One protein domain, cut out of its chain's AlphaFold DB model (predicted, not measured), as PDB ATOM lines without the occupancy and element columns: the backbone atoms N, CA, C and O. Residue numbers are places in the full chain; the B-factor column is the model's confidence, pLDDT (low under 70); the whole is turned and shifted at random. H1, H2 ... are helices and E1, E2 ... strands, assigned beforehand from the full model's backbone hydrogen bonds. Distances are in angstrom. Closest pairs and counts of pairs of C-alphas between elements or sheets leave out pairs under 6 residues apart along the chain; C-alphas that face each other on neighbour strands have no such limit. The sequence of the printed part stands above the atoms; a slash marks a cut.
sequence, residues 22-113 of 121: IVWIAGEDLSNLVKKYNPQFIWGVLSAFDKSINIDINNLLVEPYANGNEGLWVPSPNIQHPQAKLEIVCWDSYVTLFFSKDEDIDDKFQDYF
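Overview. This is residues 22 to 113 of the 121 residues of an uncharacterized protein of Bacillus cereus Rock1-15 (UniProt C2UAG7). A small three-stranded antiparallel sheet, E1 E2 E3, stands in the middle, with the long unnamed stretch of residues 49 to 85 looped over one of its faces. The two helices lie toward opposite edges of the sheet, on the side away from that stretch and apart from each other: H2 only grazes the sheet near E3, while residues 28 to 39, which hold most of H1, stick out free. The printed part has 92 residues, in the order H1 E1 E2 E3 H2, and the class is mixed, helices and strands, with under half of the residues in named elements. The whole is compact, with a radius of gyration of the C-alphas of 13.5 A and spans of 32 by 31 by 27 A.

Arrangement. H1, residues 27 to 37, comes first; it is not on the sheet, with 1 pair of C-alphas within 10 A. A short link leads to E1, residues 44 to 48, an edge strand. E2, residues 86 to 91, is the inner strand and forms a hairpin with E1, antiparallel at 171 degrees between their directions; N 46 and O 88 are 2.8 A apart and N 88 and O 46 are 2.9 A apart, within hydrogen-bond range. E3, residues 95 to 100, is the other edge strand and forms a hairpin with E2, antiparallel at 170 degrees, with N 87 and O 99 at 2.8 A and N 97 and O 89 at 2.9 A. E1, E2 and E3 are a meander, each strand the antiparallel neighbour of the one before. H2, residues 103 to 112, only grazes the sheet with its residues 105 to 110. The closest C-alphas of E3 and H2 are those of Ser 100 and Asp 106, 6.4 A apart. H1 is apart from E2, E3 and H2. In H1 and H2 every O i to N i+4 pair is within hydrogen-bond range.

Along the chain. H1 begins at C-alpha 27, (156.815, 128.113, 299.853), and is 15.4 A long from first to last C-alpha. E1 is 13.0 A long, starting at C-alpha 44, (156.672, 134.797, 285.432). E2 is 16.2 A long and E3 is 16.6 A long. H2 is 14.2 A long and ends at C-alpha 112, (172.709, 120.933, 291.699).

Size, cuts and confidence. The two C-alphas farthest apart are those of Asn 59 and Asp 111, at 36.9 A. The printed part has no cut. The link from E1 to E2 is long, 37 residues; those from E2 to E3 and from E3 to H2 are tight. The mean pLDDT of the printed part is 92.6, and no printed residue is under 70.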
ATOM      1  N   ILE A  22     148.929 138.167 290.035       88.81
ATOM      2  CA  ILE A  22     149.878 138.104 291.146       88.81
ATOM      3  C   ILE A  22     149.220 137.356 292.300       88.81
ATOM      4  O   ILE A  22     148.056 137.598 292.626       88.81
ATOM      5  N   VAL A  23     149.962 136.438 292.918       90.31
ATOM      6  CA  VAL A  23     149.463 135.603 294.014       90.31
ATOM      7  C   VAL A  23     150.496 135.512 295.125       90.31
ATOM      8  O   VAL A  23     151.680 135.306 294.873       90.31
ATOM      9  N   TRP A  24     150.019 135.629 296.364       91.38
ATOM     10  CA  TRP A  24     150.793 135.317 297.557       91.38
ATOM     11  C   TRP A  24     150.616 133.841 297.909       91.38
ATOM     12  O   TRP A  24     149.494 133.391 298.140       91.38
ATOM     13  N   ILE A  25     151.707 133.079 297.930       91.81
ATOM     14  CA  ILE A  25     151.686 131.638 298.196       91.81
ATOM     15  C   ILE A  25     152.820 131.264 299.150       91.81
ATOM     16  O   ILE A  25     153.939 131.759 299.022       91.81
ATOM     17  N   ALA A  26     152.539 130.386 300.115       93.19
ATOM     18  CA  ALA A  26     153.577 129.846 300.984       93.19
ATOM     19  C   ALA A  26     154.529 128.940 300.185       93.19
ATOM     20  O   ALA A  26     154.116 128.234 299.262       93.19
ATOM     21  N   GLY A  27     155.811 128.920 300.557       92.31
ATOM     22  CA  GLY A  27     156.815 128.113 299.853       92.31
ATOM     23  C   GLY A  27     156.497 126.613 299.874       92.31
ATOM     24  O   GLY A  27     156.744 125.902 298.895       92.31
ATOM     25  N   GLU A  28     155.894 126.131 300.960       95.62
ATOM     26  CA  GLU A  28     155.446 124.749 301.115       95.62
ATOM     27  C   GLU A  28     154.302 124.408 300.142       95.62
ATOM     28  O   GLU A  28     154.326 123.351 299.507       95.62
ATOM     29  N   ASP A  29     153.346 125.320 299.958       94.25
ATOM     30  CA  ASP A  29     152.217 125.145 299.039       94.25
ATOM     31  C   ASP A  29     152.666 125.178 297.578       94.25
ATOM     32  O   ASP A  29     152.266 124.316 296.790       94.25
ATOM     33  N   LEU A  30     153.566 126.104 297.224       93.69
ATOM     34  CA  LEU A  30     154.181 126.137 295.896       93.69
ATOM     35  C   LEU A  30     154.951 124.837 295.616       93.69
ATOM     36  O   LEU A  30     154.818 124.253 294.541       93.69
ATOM     37  N   SER A  31     155.699 124.333 296.600       94.50
ATOM     38  CA  SER A  31     156.424 123.063 296.480       94.50
ATOM     39  C   SER A  31     155.482 121.878 296.256       94.50
ATOM     40  O   SER A  31     155.764 121.003 295.435       94.50
ATOM     41  N   ASN A  32     154.354 121.836 296.967       94.94
ATOM     42  CA  ASN A  32     153.341 120.795 296.796       94.94
ATOM     43  C   ASN A  32     152.667 120.880 295.423       94.94
ATOM     44  O   ASN A  32     152.456 119.848 294.786       94.94
ATOM     45  N   LEU A  33     152.384 122.094 294.942       92.06
ATOM     46  CA  LEU A  33     151.849 122.332 293.601       92.06
ATOM     47  C   LEU A  33     152.810 121.798 292.536       92.06
ATOM     48  O   LEU A  33     152.392 121.019 291.680       92.06
ATOM     49  N   VAL A  34     154.098 122.149 292.622       92.56
ATOM     50  CA  VAL A  34     155.109 121.689 291.659       92.56
ATOM     51  C   VAL A  34     155.237 120.167 291.675       92.56
ATOM     52  O   VAL A  34     155.208 119.547 290.618       92.56
ATOM     53  N   LYS A  35     155.291 119.538 292.855       93.94
ATOM     54  CA  LYS A  35     155.371 118.069 292.975       93.94
ATOM     55  C   LYS A  35     154.145 117.352 292.415       93.94
ATOM     56  O   LYS A  35     154.281 116.269 291.854       93.94
ATOM     57  N   LYS A  36     152.952 117.920 292.608       92.44
ATOM     58  CA  LYS A  36     151.691 117.289 292.204       92.44
ATOM     59  C   LYS A  36     151.421 117.431 290.710       92.44
ATOM     60  O   LYS A  36     150.965 116.475 290.093       92.44
ATOM     61  N   TYR A  37     151.654 118.618 290.159       90.06
ATOM     62  CA  TYR A  37     151.226 118.957 288.802       90.06
ATOM     63  C   TYR A  37     152.374 119.035 287.797       90.06
ATOM     64  O   TYR A  37     152.116 118.983 286.598       90.06
ATOM     65  N   ASN A  38     153.620 119.138 288.271       89.19
ATOM     66  CA  ASN A  38     154.818 119.327 287.453       89.19
ATOM     67  C   ASN A  38     154.630 120.397 286.352       89.19
ATOM     68  O   ASN A  38     154.783 120.094 285.165       89.19
ATOM     69  N   PRO A  39     154.232 121.631 286.725       88.62
ATOM     70  CA  PRO A  39     153.942 122.680 285.763       88.62
ATOM     71  C   PRO A  39     155.173 123.088 284.971       88.62
ATOM     72  O   PRO A  39     156.278 123.188 285.503       88.62
ATOM     73  N   GLN A  40     154.933 123.456 283.716       87.69
ATOM     74  CA  GLN A  40     155.854 124.303 282.978       87.69
ATOM     75  C   GLN A  40     155.527 125.772 283.263       87.69
ATOM     76  O   GLN A  40     154.400 126.221 283.049       87.69
ATOM     77  N   PHE A  41     156.524 126.534 283.709       90.50
ATOM     78  CA  PHE A  41     156.425 127.985 283.836       90.50
ATOM     79  C   PHE A  41     156.945 128.634 282.550       90.50
ATOM     80  O   PHE A  41     158.132 128.542 282.244       90.50
ATOM     81  N   ILE A  42     156.051 129.261 281.781       91.00
ATOM     82  CA  ILE A  42     156.423 129.926 280.523       91.00
ATOM     83  C   ILE A  42     156.926 131.340 280.816       91.00
ATOM     84  O   ILE A  42     158.080 131.647 280.541       91.00
ATOM     85  N   TRP A  43     156.092 132.165 281.447       92.31
ATOM     86  CA  TRP A  43     156.417 133.532 281.845       92.31
ATOM     87  C   TRP A  43     156.076 133.740 283.314       92.31
ATOM     88  O   TRP A  43     154.997 133.344 283.756       92.31
ATOM     89  N   GLY A  44     156.966 134.383 284.063       94.00
ATOM     90  CA  GLY A  44     156.672 134.797 285.432       94.00
ATOM     91  C   GLY A  44     157.916 135.097 286.252       94.00
ATOM     92  O   GLY A  44     159.032 134.758 285.859       94.00
ATOM     93  N   VAL A  45     157.702 135.724 287.406       96.50
ATOM     94  CA  VAL A  45     158.736 135.937 288.418       96.50
ATOM     95  C   VAL A  45     158.237 135.386 289.746       96.50
ATOM     96  O   VAL A  45     157.164 135.755 290.218       96.50
ATOM     97  N   LEU A  46     159.018 134.500 290.355       96.44
ATOM     98  CA  LEU A  46     158.803 134.028 291.718       96.44
ATOM     99  C   LEU A  46     159.743 134.809 292.630       96.44
ATOM    100  O   LEU A  46     160.953 134.598 292.592       96.44
ATOM    101  N   SER A  47     159.192 135.708 293.440       96.31
ATOM    102  CA  SER A  47     159.947 136.470 294.439       96.31
ATOM    103  C   SER A  47     159.786 135.825 295.808       96.31
ATOM    104  O   SER A  47     158.661 135.691 296.290       96.31
ATOM    105  N   ALA A  48     160.887 135.419 296.442       95.94
ATOM    106  CA  ALA A  48     160.829 134.851 297.784       95.94
ATOM    107  C   ALA A  48     161.086 135.918 298.847       95.94
ATOM    108  O   ALA A  48     162.014 136.723 298.742       95.94
ATOM    109  N   PHE A  49     160.299 135.866 299.914       94.88
ATOM    110  CA  PHE A  49     160.348 136.801 301.029       94.88
ATOM    111  C   PHE A  49     160.591 136.057 302.338       94.88
ATOM    112  O   PHE A  49     160.286 134.870 302.460       94.88
ATOM    113  N   ASP A  50     161.138 136.764 303.329       94.00
ATOM    114  CA  ASP A  50     161.166 136.249 304.695       94.00
ATOM    115  C   ASP A  50     159.728 136.055 305.206       94.00
ATOM    116  O   ASP A  50     158.849 136.865 304.909       94.00
ATOM    117  N   LYS A  51     159.487 135.002 305.995       91.81
ATOM    118  CA  LYS A  51     158.162 134.703 306.562       91.81
ATOM    119  C   LYS A  51     157.643 135.816 307.479       91.81
ATOM    120  O   LYS A  51     156.440 135.884 307.712       91.81
ATOM    121  N   SER A  52     158.519 136.677 308.000       93.50
ATOM    122  CA  SER A  52     158.126 137.849 308.784       93.50
ATOM    123  C   SER A  52     157.552 138.988 307.935       93.50
ATOM    124  O   SER A  52     156.998 139.934 308.493       93.50
ATOM    125  N   ILE A  53     157.735 138.959 306.611       91.38
ATOM    126  CA  ILE A  53     157.251 140.000 305.704       91.38
ATOM    127  C   ILE A  53     155.789 139.719 305.366       91.38
ATOM    128  O   ILE A  53     155.420 138.616 304.968       91.38
ATOM    129  N   ASN A  54     154.967 140.758 305.479       85.38
ATOM    130  CA  ASN A  54     153.603 140.759 304.980       85.38
ATOM    131  C   ASN A  54     153.510 141.756 303.821       85.38
ATOM    132  O   ASN A  54     153.894 142.917 303.981       85.38
ATOM    133  N   ILE A  55     153.048 141.289 302.665       87.12
ATOM    134  CA  ILE A  55     152.935 142.083 301.442       87.12
ATOM    135  C   ILE A  55     151.463 142.199 301.066       87.12
ATOM    136  O   ILE A  55     150.755 141.197 300.983       87.12
ATOM    137  N   ASP A  56     151.017 143.424 300.791       88.62
ATOM    138  CA  ASP A  56     149.728 143.651 300.149       88.62
ATOM    139  C   ASP A  56     149.877 143.496 298.634       88.62
ATOM    140  O   ASP A  56     150.360 144.391 297.941       88.62
ATOM    141  N   ILE A  57     149.454 142.343 298.115       87.81
ATOM    142  CA  ILE A  57     149.522 142.040 296.679       87.81
ATOM    143  C   ILE A  57     148.644 142.950 295.813       87.81
ATOM    144  O   ILE A  57     148.820 142.961 294.599       87.81
ATOM    145  N   ASN A  58     147.712 143.705 296.404       87.62
ATOM    146  CA  ASN A  58     146.879 144.658 295.666       87.62
ATOM    147  C   ASN A  58     147.521 146.050 295.577       87.62
ATOM    148  O   ASN A  58     146.970 146.930 294.918       87.62
ATOM    149  N   ASN A  59     148.648 146.266 296.262       88.50
ATOM    150  CA  ASN A  59     149.327 147.554 296.332       88.50
ATOM    151  C   ASN A  59     150.848 147.368 296.449       88.50
ATOM    152  O   ASN A  59     151.476 147.720 297.453       88.50
ATOM    153  N   LEU A  60     151.439 146.773 295.415       88.06
ATOM    154  CA  LEU A  60     152.873 146.525 295.352       88.06
ATOM    155  C   LEU A  60     153.632 147.782 294.926       88.06
ATOM    156  O   LEU A  60     153.283 148.441 293.952       88.06
ATOM    157  N   LEU A  61     154.723 148.086 295.633       85.38
ATOM    158  CA  LEU A  61     155.635 149.165 295.239       85.38
ATOM    159  C   LEU A  61     156.396 148.819 293.951       85.38
ATOM    160  O   LEU A  61     156.712 149.700 293.155       85.38
ATOM    161  N   VAL A  62     156.724 147.538 293.784       91.38
ATOM    162  CA  VAL A  62     157.414 146.992 292.617       91.38
ATOM    163  C   VAL A  62     156.713 145.700 292.236       91.38
ATOM    164  O   VAL A  62     156.545 144.824 293.080       91.38
ATOM    165  N   GLU A  63     156.339 145.576 290.967       93.06
ATOM    166  CA  GLU A  63     155.805 144.345 290.387       93.06
ATOM    167  C   GLU A  63     156.883 143.714 289.499       93.06
ATOM    168  O   GLU A  63     157.123 144.203 288.394       93.06
ATOM    169  N   PRO A  64     157.579 142.664 289.969       95.25
ATOM    170  CA  PRO A  64     158.579 141.984 289.164       95.25
ATOM    171  C   PRO A  64     157.958 141.371 287.913       95.25
ATOM    172  O   PRO A  64     156.921 140.708 287.973       95.25
ATOM    173  N   TYR A  65     158.622 141.545 286.777       95.19
ATOM    174  CA  TYR A  65     158.153 141.036 285.497       95.19
ATOM    175  C   TYR A  65     159.304 140.460 284.671       95.19
ATOM    176  O   TYR A  65     160.465 140.855 284.793       95.19
ATOM    177  N   ALA A  66     158.960 139.467 283.852       95.06
ATOM    178  CA  ALA A  66     159.884 138.815 282.935       95.06
ATOM    179  C   ALA A  66     159.822 139.496 281.563       95.06
ATOM    180  O   ALA A  66     160.736 140.215 281.183       95.06
ATOM    181  N   ASN A  67     158.716 139.313 280.835       93.56
ATOM    182  CA  ASN A  67     158.582 139.736 279.444       93.56
ATOM    183  C   ASN A  67     158.898 141.230 279.233       93.56
ATOM    184  O   ASN A  67     158.245 142.094 279.812       93.56
ATOM    185  N   GLY A  68     159.879 141.521 278.376       90.88
ATOM    186  CA  GLY A  68     160.290 142.888 278.043       90.88
ATOM    187  C   GLY A  68     161.135 143.596 279.108       90.88
ATOM    188  O   GLY A  68     161.380 144.793 278.981       90.88
ATOM    189  N   ASN A  69     161.589 142.905 280.157       94.38
ATOM    190  CA  ASN A  69     162.464 143.505 281.159       94.38
ATOM    191  C   ASN A  69     163.922 143.539 280.674       94.38
ATOM    192  O   ASN A  69     164.677 142.580 280.841       94.38
ATOM    193  N   GLU A  70     164.325 144.661 280.079       93.38
ATOM    194  CA  GLU A  70     165.700 144.892 279.614       93.38
ATOM    195  C   GLU A  70     166.729 144.860 280.756       93.38
ATOM    196  O   GLU A  70     167.882 144.494 280.538       93.38
ATOM    197  N   GLY A  71     166.309 145.161 281.991       93.06
ATOM    198  CA  GLY A  71     167.160 145.130 283.182       93.06
ATOM    199  C   GLY A  71     167.647 143.731 283.571       93.06
ATOM    200  O   GLY A  71     168.568 143.613 284.377       93.06
ATOM    201  N   LEU A  72     167.074 142.673 282.989       93.00
ATOM    202  CA  LEU A  72     167.560 141.298 283.141       93.00
ATOM    203  C   LEU A  72     168.767 140.990 282.243       93.00
ATOM    204  O   LEU A  72     169.480 140.021 282.494       93.00
ATOM    205  N   TRP A  73     169.000 141.802 281.210       92.19
ATOM    206  CA  TRP A  73     169.973 141.552 280.140       92.19
ATOM    207  C   TRP A  73     171.101 142.591 280.131       92.19
ATOM    208  O   TRP A  73     171.576 143.019 279.080       92.19
ATOM    209  N   VAL A  74     171.518 143.008 281.324       91.44
ATOM    210  CA  VAL A  74     172.658 143.905 281.564       91.44
ATOM    211  C   VAL A  74     173.795 143.137 282.247       91.44
ATOM    212  O   VAL A  74     173.543 142.053 282.765       91.44
ATOM    213  N   PRO A  75     175.027 143.678 282.328       87.44
ATOM    214  CA  PRO A  75     176.158 142.947 282.898       87.44
ATOM    215  C   PRO A  75     176.018 142.460 284.340       87.44
ATOM    216  O   PRO A  75     176.669 141.504 284.748       87.44
ATOM    217  N   SER A  76     175.183 143.121 285.134       87.06
ATOM    218  CA  SER A  76     174.934 142.749 286.525       87.06
ATOM    219  C   SER A  76     173.462 143.000 286.843       87.06
ATOM    220  O   SER A  76     173.122 144.047 287.405       87.06
ATOM    221  N   PRO A  77     172.564 142.097 286.407       91.88
ATOM    222  CA  PRO A  77     171.152 142.204 286.729       91.88
ATOM    223  C   PRO A  77     170.963 142.016 288.238       91.88
ATOM    224  O   PRO A  77     171.739 141.330 288.903       91.88
ATOM    225  N   ASN A  78     169.930 142.644 288.786       91.62
ATOM    226  CA  ASN A  78     169.619 142.574 290.209       91.62
ATOM    227  C   ASN A  78     168.213 142.015 290.415       91.62
ATOM    228  O   ASN A  78     167.354 142.128 289.540       91.62
ATOM    229  N   ILE A  79     167.982 141.475 291.611       95.44
ATOM    230  CA  ILE A  79     166.638 141.193 292.123       95.44
ATOM    231  C   ILE A  79     165.769 142.445 291.955       95.44
ATOM    232  O   ILE A  79     166.164 143.537 292.374       95.44
ATOM    233  N   GLN A  80     164.594 142.278 291.356       96.00
ATOM    234  CA  GLN A  80     163.680 143.364 291.019       96.00
ATOM    235  C   GLN A  80     163.007 143.925 292.273       96.00
ATOM    236  O   GLN A  80     162.978 145.140 292.478       96.00
ATOM    237  N   HIS A  81     162.485 143.060 293.146       94.81
ATOM    238  CA  HIS A  81     161.793 143.494 294.352       94.81
ATOM    239  C   HIS A  81     162.781 143.757 295.506       94.81
ATOM    240  O   HIS A  81     163.441 142.836 295.996       94.81
ATOM    241  N   PRO A  82     162.841 144.978 296.075       92.75
ATOM    242  CA  PRO A  82     163.866 145.348 297.057       92.75
ATOM    243  C   PRO A  82     163.840 144.489 298.331       92.75
ATOM    244  O   PRO A  82     164.886 144.211 298.919       92.75
ATOM    245  N   GLN A  83     162.658 144.024 298.740       93.50
ATOM    246  CA  GLN A  83     162.486 143.151 299.910       93.50
ATOM    247  C   GLN A  83     162.641 141.649 299.619       93.50
ATOM    248  O   GLN A  83     162.676 140.867 300.569       93.50
ATOM    249  N   ALA A  84     162.746 141.230 298.352       95.19
ATOM    250  CA  ALA A  84     162.938 139.820 298.031       95.19
ATOM    251  C   ALA A  84     164.347 139.361 298.434       95.19
ATOM    252  O   ALA A  84     165.316 140.130 298.396       95.19
ATOM    253  N   LYS A  85     164.452 138.109 298.875       95.69
ATOM    254  CA  LYS A  85     165.714 137.443 299.228       95.69
ATOM    255  C   LYS A  85     166.324 136.717 298.034       95.69
ATOM    256  O   LYS A  85     167.544 136.680 297.919       95.69
ATOM    257  N   LEU A  86     165.469 136.186 297.168       95.81
ATOM    258  CA  LEU A  86     165.831 135.578 295.895       95.81
ATOM    259  C   LEU A  86     164.691 135.773 294.893       95.81
ATOM    260  O   LEU A  86     163.533 135.941 295.294       95.81
ATOM    261  N   GLU A  87     165.020 135.702 293.611       97.19
ATOM    262  CA  GLU A  87     164.064 135.693 292.509       97.19
ATOM    263  C   GLU A  87     164.383 134.586 291.504       97.19
ATOM    264  O   GLU A  87     165.541 134.347 291.159       97.19
ATOM    265  N   ILE A  88     163.331 133.936 291.010       96.62
ATOM    266  CA  ILE A  88     163.390 133.029 289.862       96.62
ATOM    267  C   ILE A  88     162.582 133.668 288.740       96.62
ATOM    268  O   ILE A  88     161.383 133.895 288.901       96.62
ATOM    269  N   VAL A  89     163.219 133.939 287.604       97.00
ATOM    270  CA  VAL A  89     162.557 134.501 286.422       97.00
ATOM    271  C   VAL A  89     162.432 133.424 285.357       97.00
ATOM    272  O   VAL A  89     163.436 132.934 284.841       97.00
ATOM    273  N   CYS A  90     161.199 133.073 285.007       95.88
ATOM    274  CA  CYS A  90     160.894 132.166 283.907       95.88
ATOM    275  C   CYS A  90     160.691 132.987 282.630       95.88
ATOM    276  O   CYS A  90     159.769 133.807 282.557       95.88
ATOM    277  N   TRP A  91     161.561 132.773 281.642       94.25
ATOM    278  CA  TRP A  91     161.552 133.487 280.371       94.25
ATOM    279  C   TRP A  91     161.211 132.546 279.219       94.25
ATOM    280  O   TRP A  91     162.028 131.719 278.804       94.25
ATOM    281  N   ASP A  92     159.996 132.701 278.702       90.12
ATOM    282  CA  ASP A  92     159.441 131.994 277.545       90.12
ATOM    283  C   ASP A  92     159.596 130.464 277.573       90.12
ATOM    284  O   ASP A  92     159.754 129.818 276.540       90.12
ATOM    285  N   SER A  93     159.635 129.860 278.767       88.19
ATOM    286  CA  SER A  93     160.024 128.454 279.004       88.19
ATOM    287  C   SER A  93     161.406 128.031 278.466       88.19
ATOM    288  O   SER A  93     161.759 126.852 278.537       88.19
ATOM    289  N   TYR A  94     162.196 128.975 277.951       88.12
ATOM    290  CA  TYR A  94     163.490 128.738 277.316       88.12
ATOM    291  C   TYR A  94     164.652 128.943 278.291       88.12
ATOM    292  O   TYR A  94     165.572 128.128 278.346       88.12
ATOM    293  N   VAL A  95     164.601 130.012 279.091       91.31
ATOM    294  CA  VAL A  95     165.634 130.348 280.079       91.31
ATOM    295  C   VAL A  95     164.991 130.547 281.445       91.31
ATOM    296  O   VAL A  95     163.905 131.109 281.569       91.31
ATOM    297  N   THR A  96     165.683 130.083 282.483       93.94
ATOM    298  CA  THR A  96     165.382 130.433 283.872       93.94
ATOM    299  C   THR A  96     166.555 131.222 284.430       93.94
ATOM    300  O   THR A  96     167.685 130.735 284.398       93.94
ATOM    301  N   LEU A  97     166.288 132.429 284.921       94.94
ATOM    302  CA  LEU A  97     167.270 133.233 285.642       94.94
ATOM    303  C   LEU A  97     167.060 133.022 287.138       94.94
ATOM    304  O   LEU A  97     165.921 132.988 287.608       94.94
ATOM    305  N   PHE A  98     168.158 132.875 287.865       95.56
ATOM    306  CA  PHE A  98     168.167 132.714 289.310       95.56
ATOM    307  C   PHE A  98     169.003 133.836 289.918       95.56
ATOM    308  O   PHE A  98     170.150 134.028 289.516       95.56
ATOM    309  N   PHE A  99     168.423 134.568 290.865       94.69
ATOM    310  CA  PHE A  99     169.090 135.645 291.586       94.69
ATOM    311  C   PHE A  99     168.944 135.419 293.086       94.69
ATOM    312  O   PHE A  99     167.823 135.257 293.568       94.69
ATOM    313  N   SER A 100     170.042 135.469 293.835       94.50
ATOM    314  CA  SER A 100     170.052 135.371 295.295       94.50
ATOM    315  C   SER A 100     170.797 136.555 295.909       94.50
ATOM    316  O   SER A 100     171.703 137.118 295.303       94.50
ATOM    317  N   LYS A 101     170.425 136.937 297.137       92.75
ATOM    318  CA  LYS A 101     171.254 137.810 297.997       92.75
ATOM    319  C   LYS A 101     172.239 137.020 298.866       92.75
ATOM    320  O   LYS A 101     172.930 137.619 299.686       92.75
ATOM    321  N   ASP A 102     172.226 135.699 298.749       92.62
ATOM    322  CA  ASP A 102     172.993 134.753 299.549       92.62
ATOM    323  C   ASP A 102     173.818 133.861 298.612       92.62
ATOM    324  O   ASP A 102     173.250 133.039 297.884       92.62
ATOM    325  N   GLU A 103     175.139 134.058 298.627       90.50
ATOM    326  CA  GLU A 103     176.101 133.358 297.767       90.50
ATOM    327  C   GLU A 103     176.121 131.844 298.040       90.50
ATOM    328  O   GLU A 103     176.283 131.056 297.108       90.50
ATOM    329  N   ASP A 104     175.831 131.404 299.273       94.38
ATOM    330  CA  ASP A 104     175.758 129.972 299.596       94.38
ATOM    331  C   ASP A 104     174.610 129.285 298.840       94.38
ATOM    332  O   ASP A 104     174.633 128.070 298.606       94.38
ATOM    333  N   ILE A 105     173.552 130.031 298.504       93.31
ATOM    334  CA  ILE A 105     172.435 129.524 297.701       93.31
ATOM    335  C   ILE A 105     172.836 129.455 296.225       93.31
ATOM    336  O   ILE A 105     172.482 128.477 295.563       93.31
ATOM    337  N   ASP A 106     173.588 130.437 295.727       90.50
ATOM    338  CA  ASP A 106     174.086 130.442 294.348       90.50
ATOM    339  C   ASP A 106     174.988 129.231 294.088       90.50
ATOM    340  O   ASP A 106     174.782 128.503 293.110       90.50
ATOM    341  N   ASP A 107     175.915 128.955 295.006       91.56
ATOM    342  CA  ASP A 107     176.821 127.809 294.922       91.56
ATOM    343  C   ASP A 107     176.044 126.488 294.914       91.56
ATOM    344  O   ASP A 107     176.234 125.650 294.030       91.56
ATOM    345  N   LYS A 108     175.080 126.320 295.831       94.62
ATOM    346  CA  LYS A 108     174.210 125.129 295.866       94.62
ATOM    347  C   LYS A 108     173.389 124.974 294.589       94.62
ATOM    348  O   LYS A 108     173.176 123.846 294.136       94.62
ATOM    349  N   PHE A 109     172.906 126.077 294.017       93.62
ATOM    350  CA  PHE A 109     172.133 126.057 292.781       93.62
ATOM    351  C   PHE A 109     172.993 125.586 291.606       93.62
ATOM    352  O   PHE A 109     172.585 124.672 290.887       93.62
ATOM    353  N   GLN A 110     174.197 126.140 291.440       92.62
ATOM    354  CA  GLN A 110     175.139 125.709 290.400       92.62
ATOM    355  C   GLN A 110     175.609 124.269 290.613       92.62
ATOM    356  O   GLN A 110     175.778 123.508 289.653       92.62
ATOM    357  N   ASP A 111     175.765 123.855 291.869       94.69
ATOM    358  CA  ASP A 111     176.161 122.496 292.186       94.69
ATOM    359  C   ASP A 111     175.087 121.465 291.857       94.69
ATOM    360  O   ASP A 111     175.417 120.362 291.410       94.69
ATOM    361  N   TYR A 112     173.818 121.810 292.043       96.19
ATOM    362  CA  TYR A 112     172.709 120.933 291.699       96.19
ATOM    363  C   TYR A 112     172.410 120.956 290.192       96.19
ATOM    364  O   TYR A 112     172.300 119.906 289.554       96.19
ATOM    365  N   PHE A 113     172.327 122.145 289.595       94.38
ATOM    366  CA  PHE A 113     172.032 122.340 288.178       94.38
ATOM    367  C   PHE A 113     173.318 122.568 287.388       94.38
ATOM    368  O   PHE A 113     173.671 123.694 287.059       94.38
TER     369      PHE A 113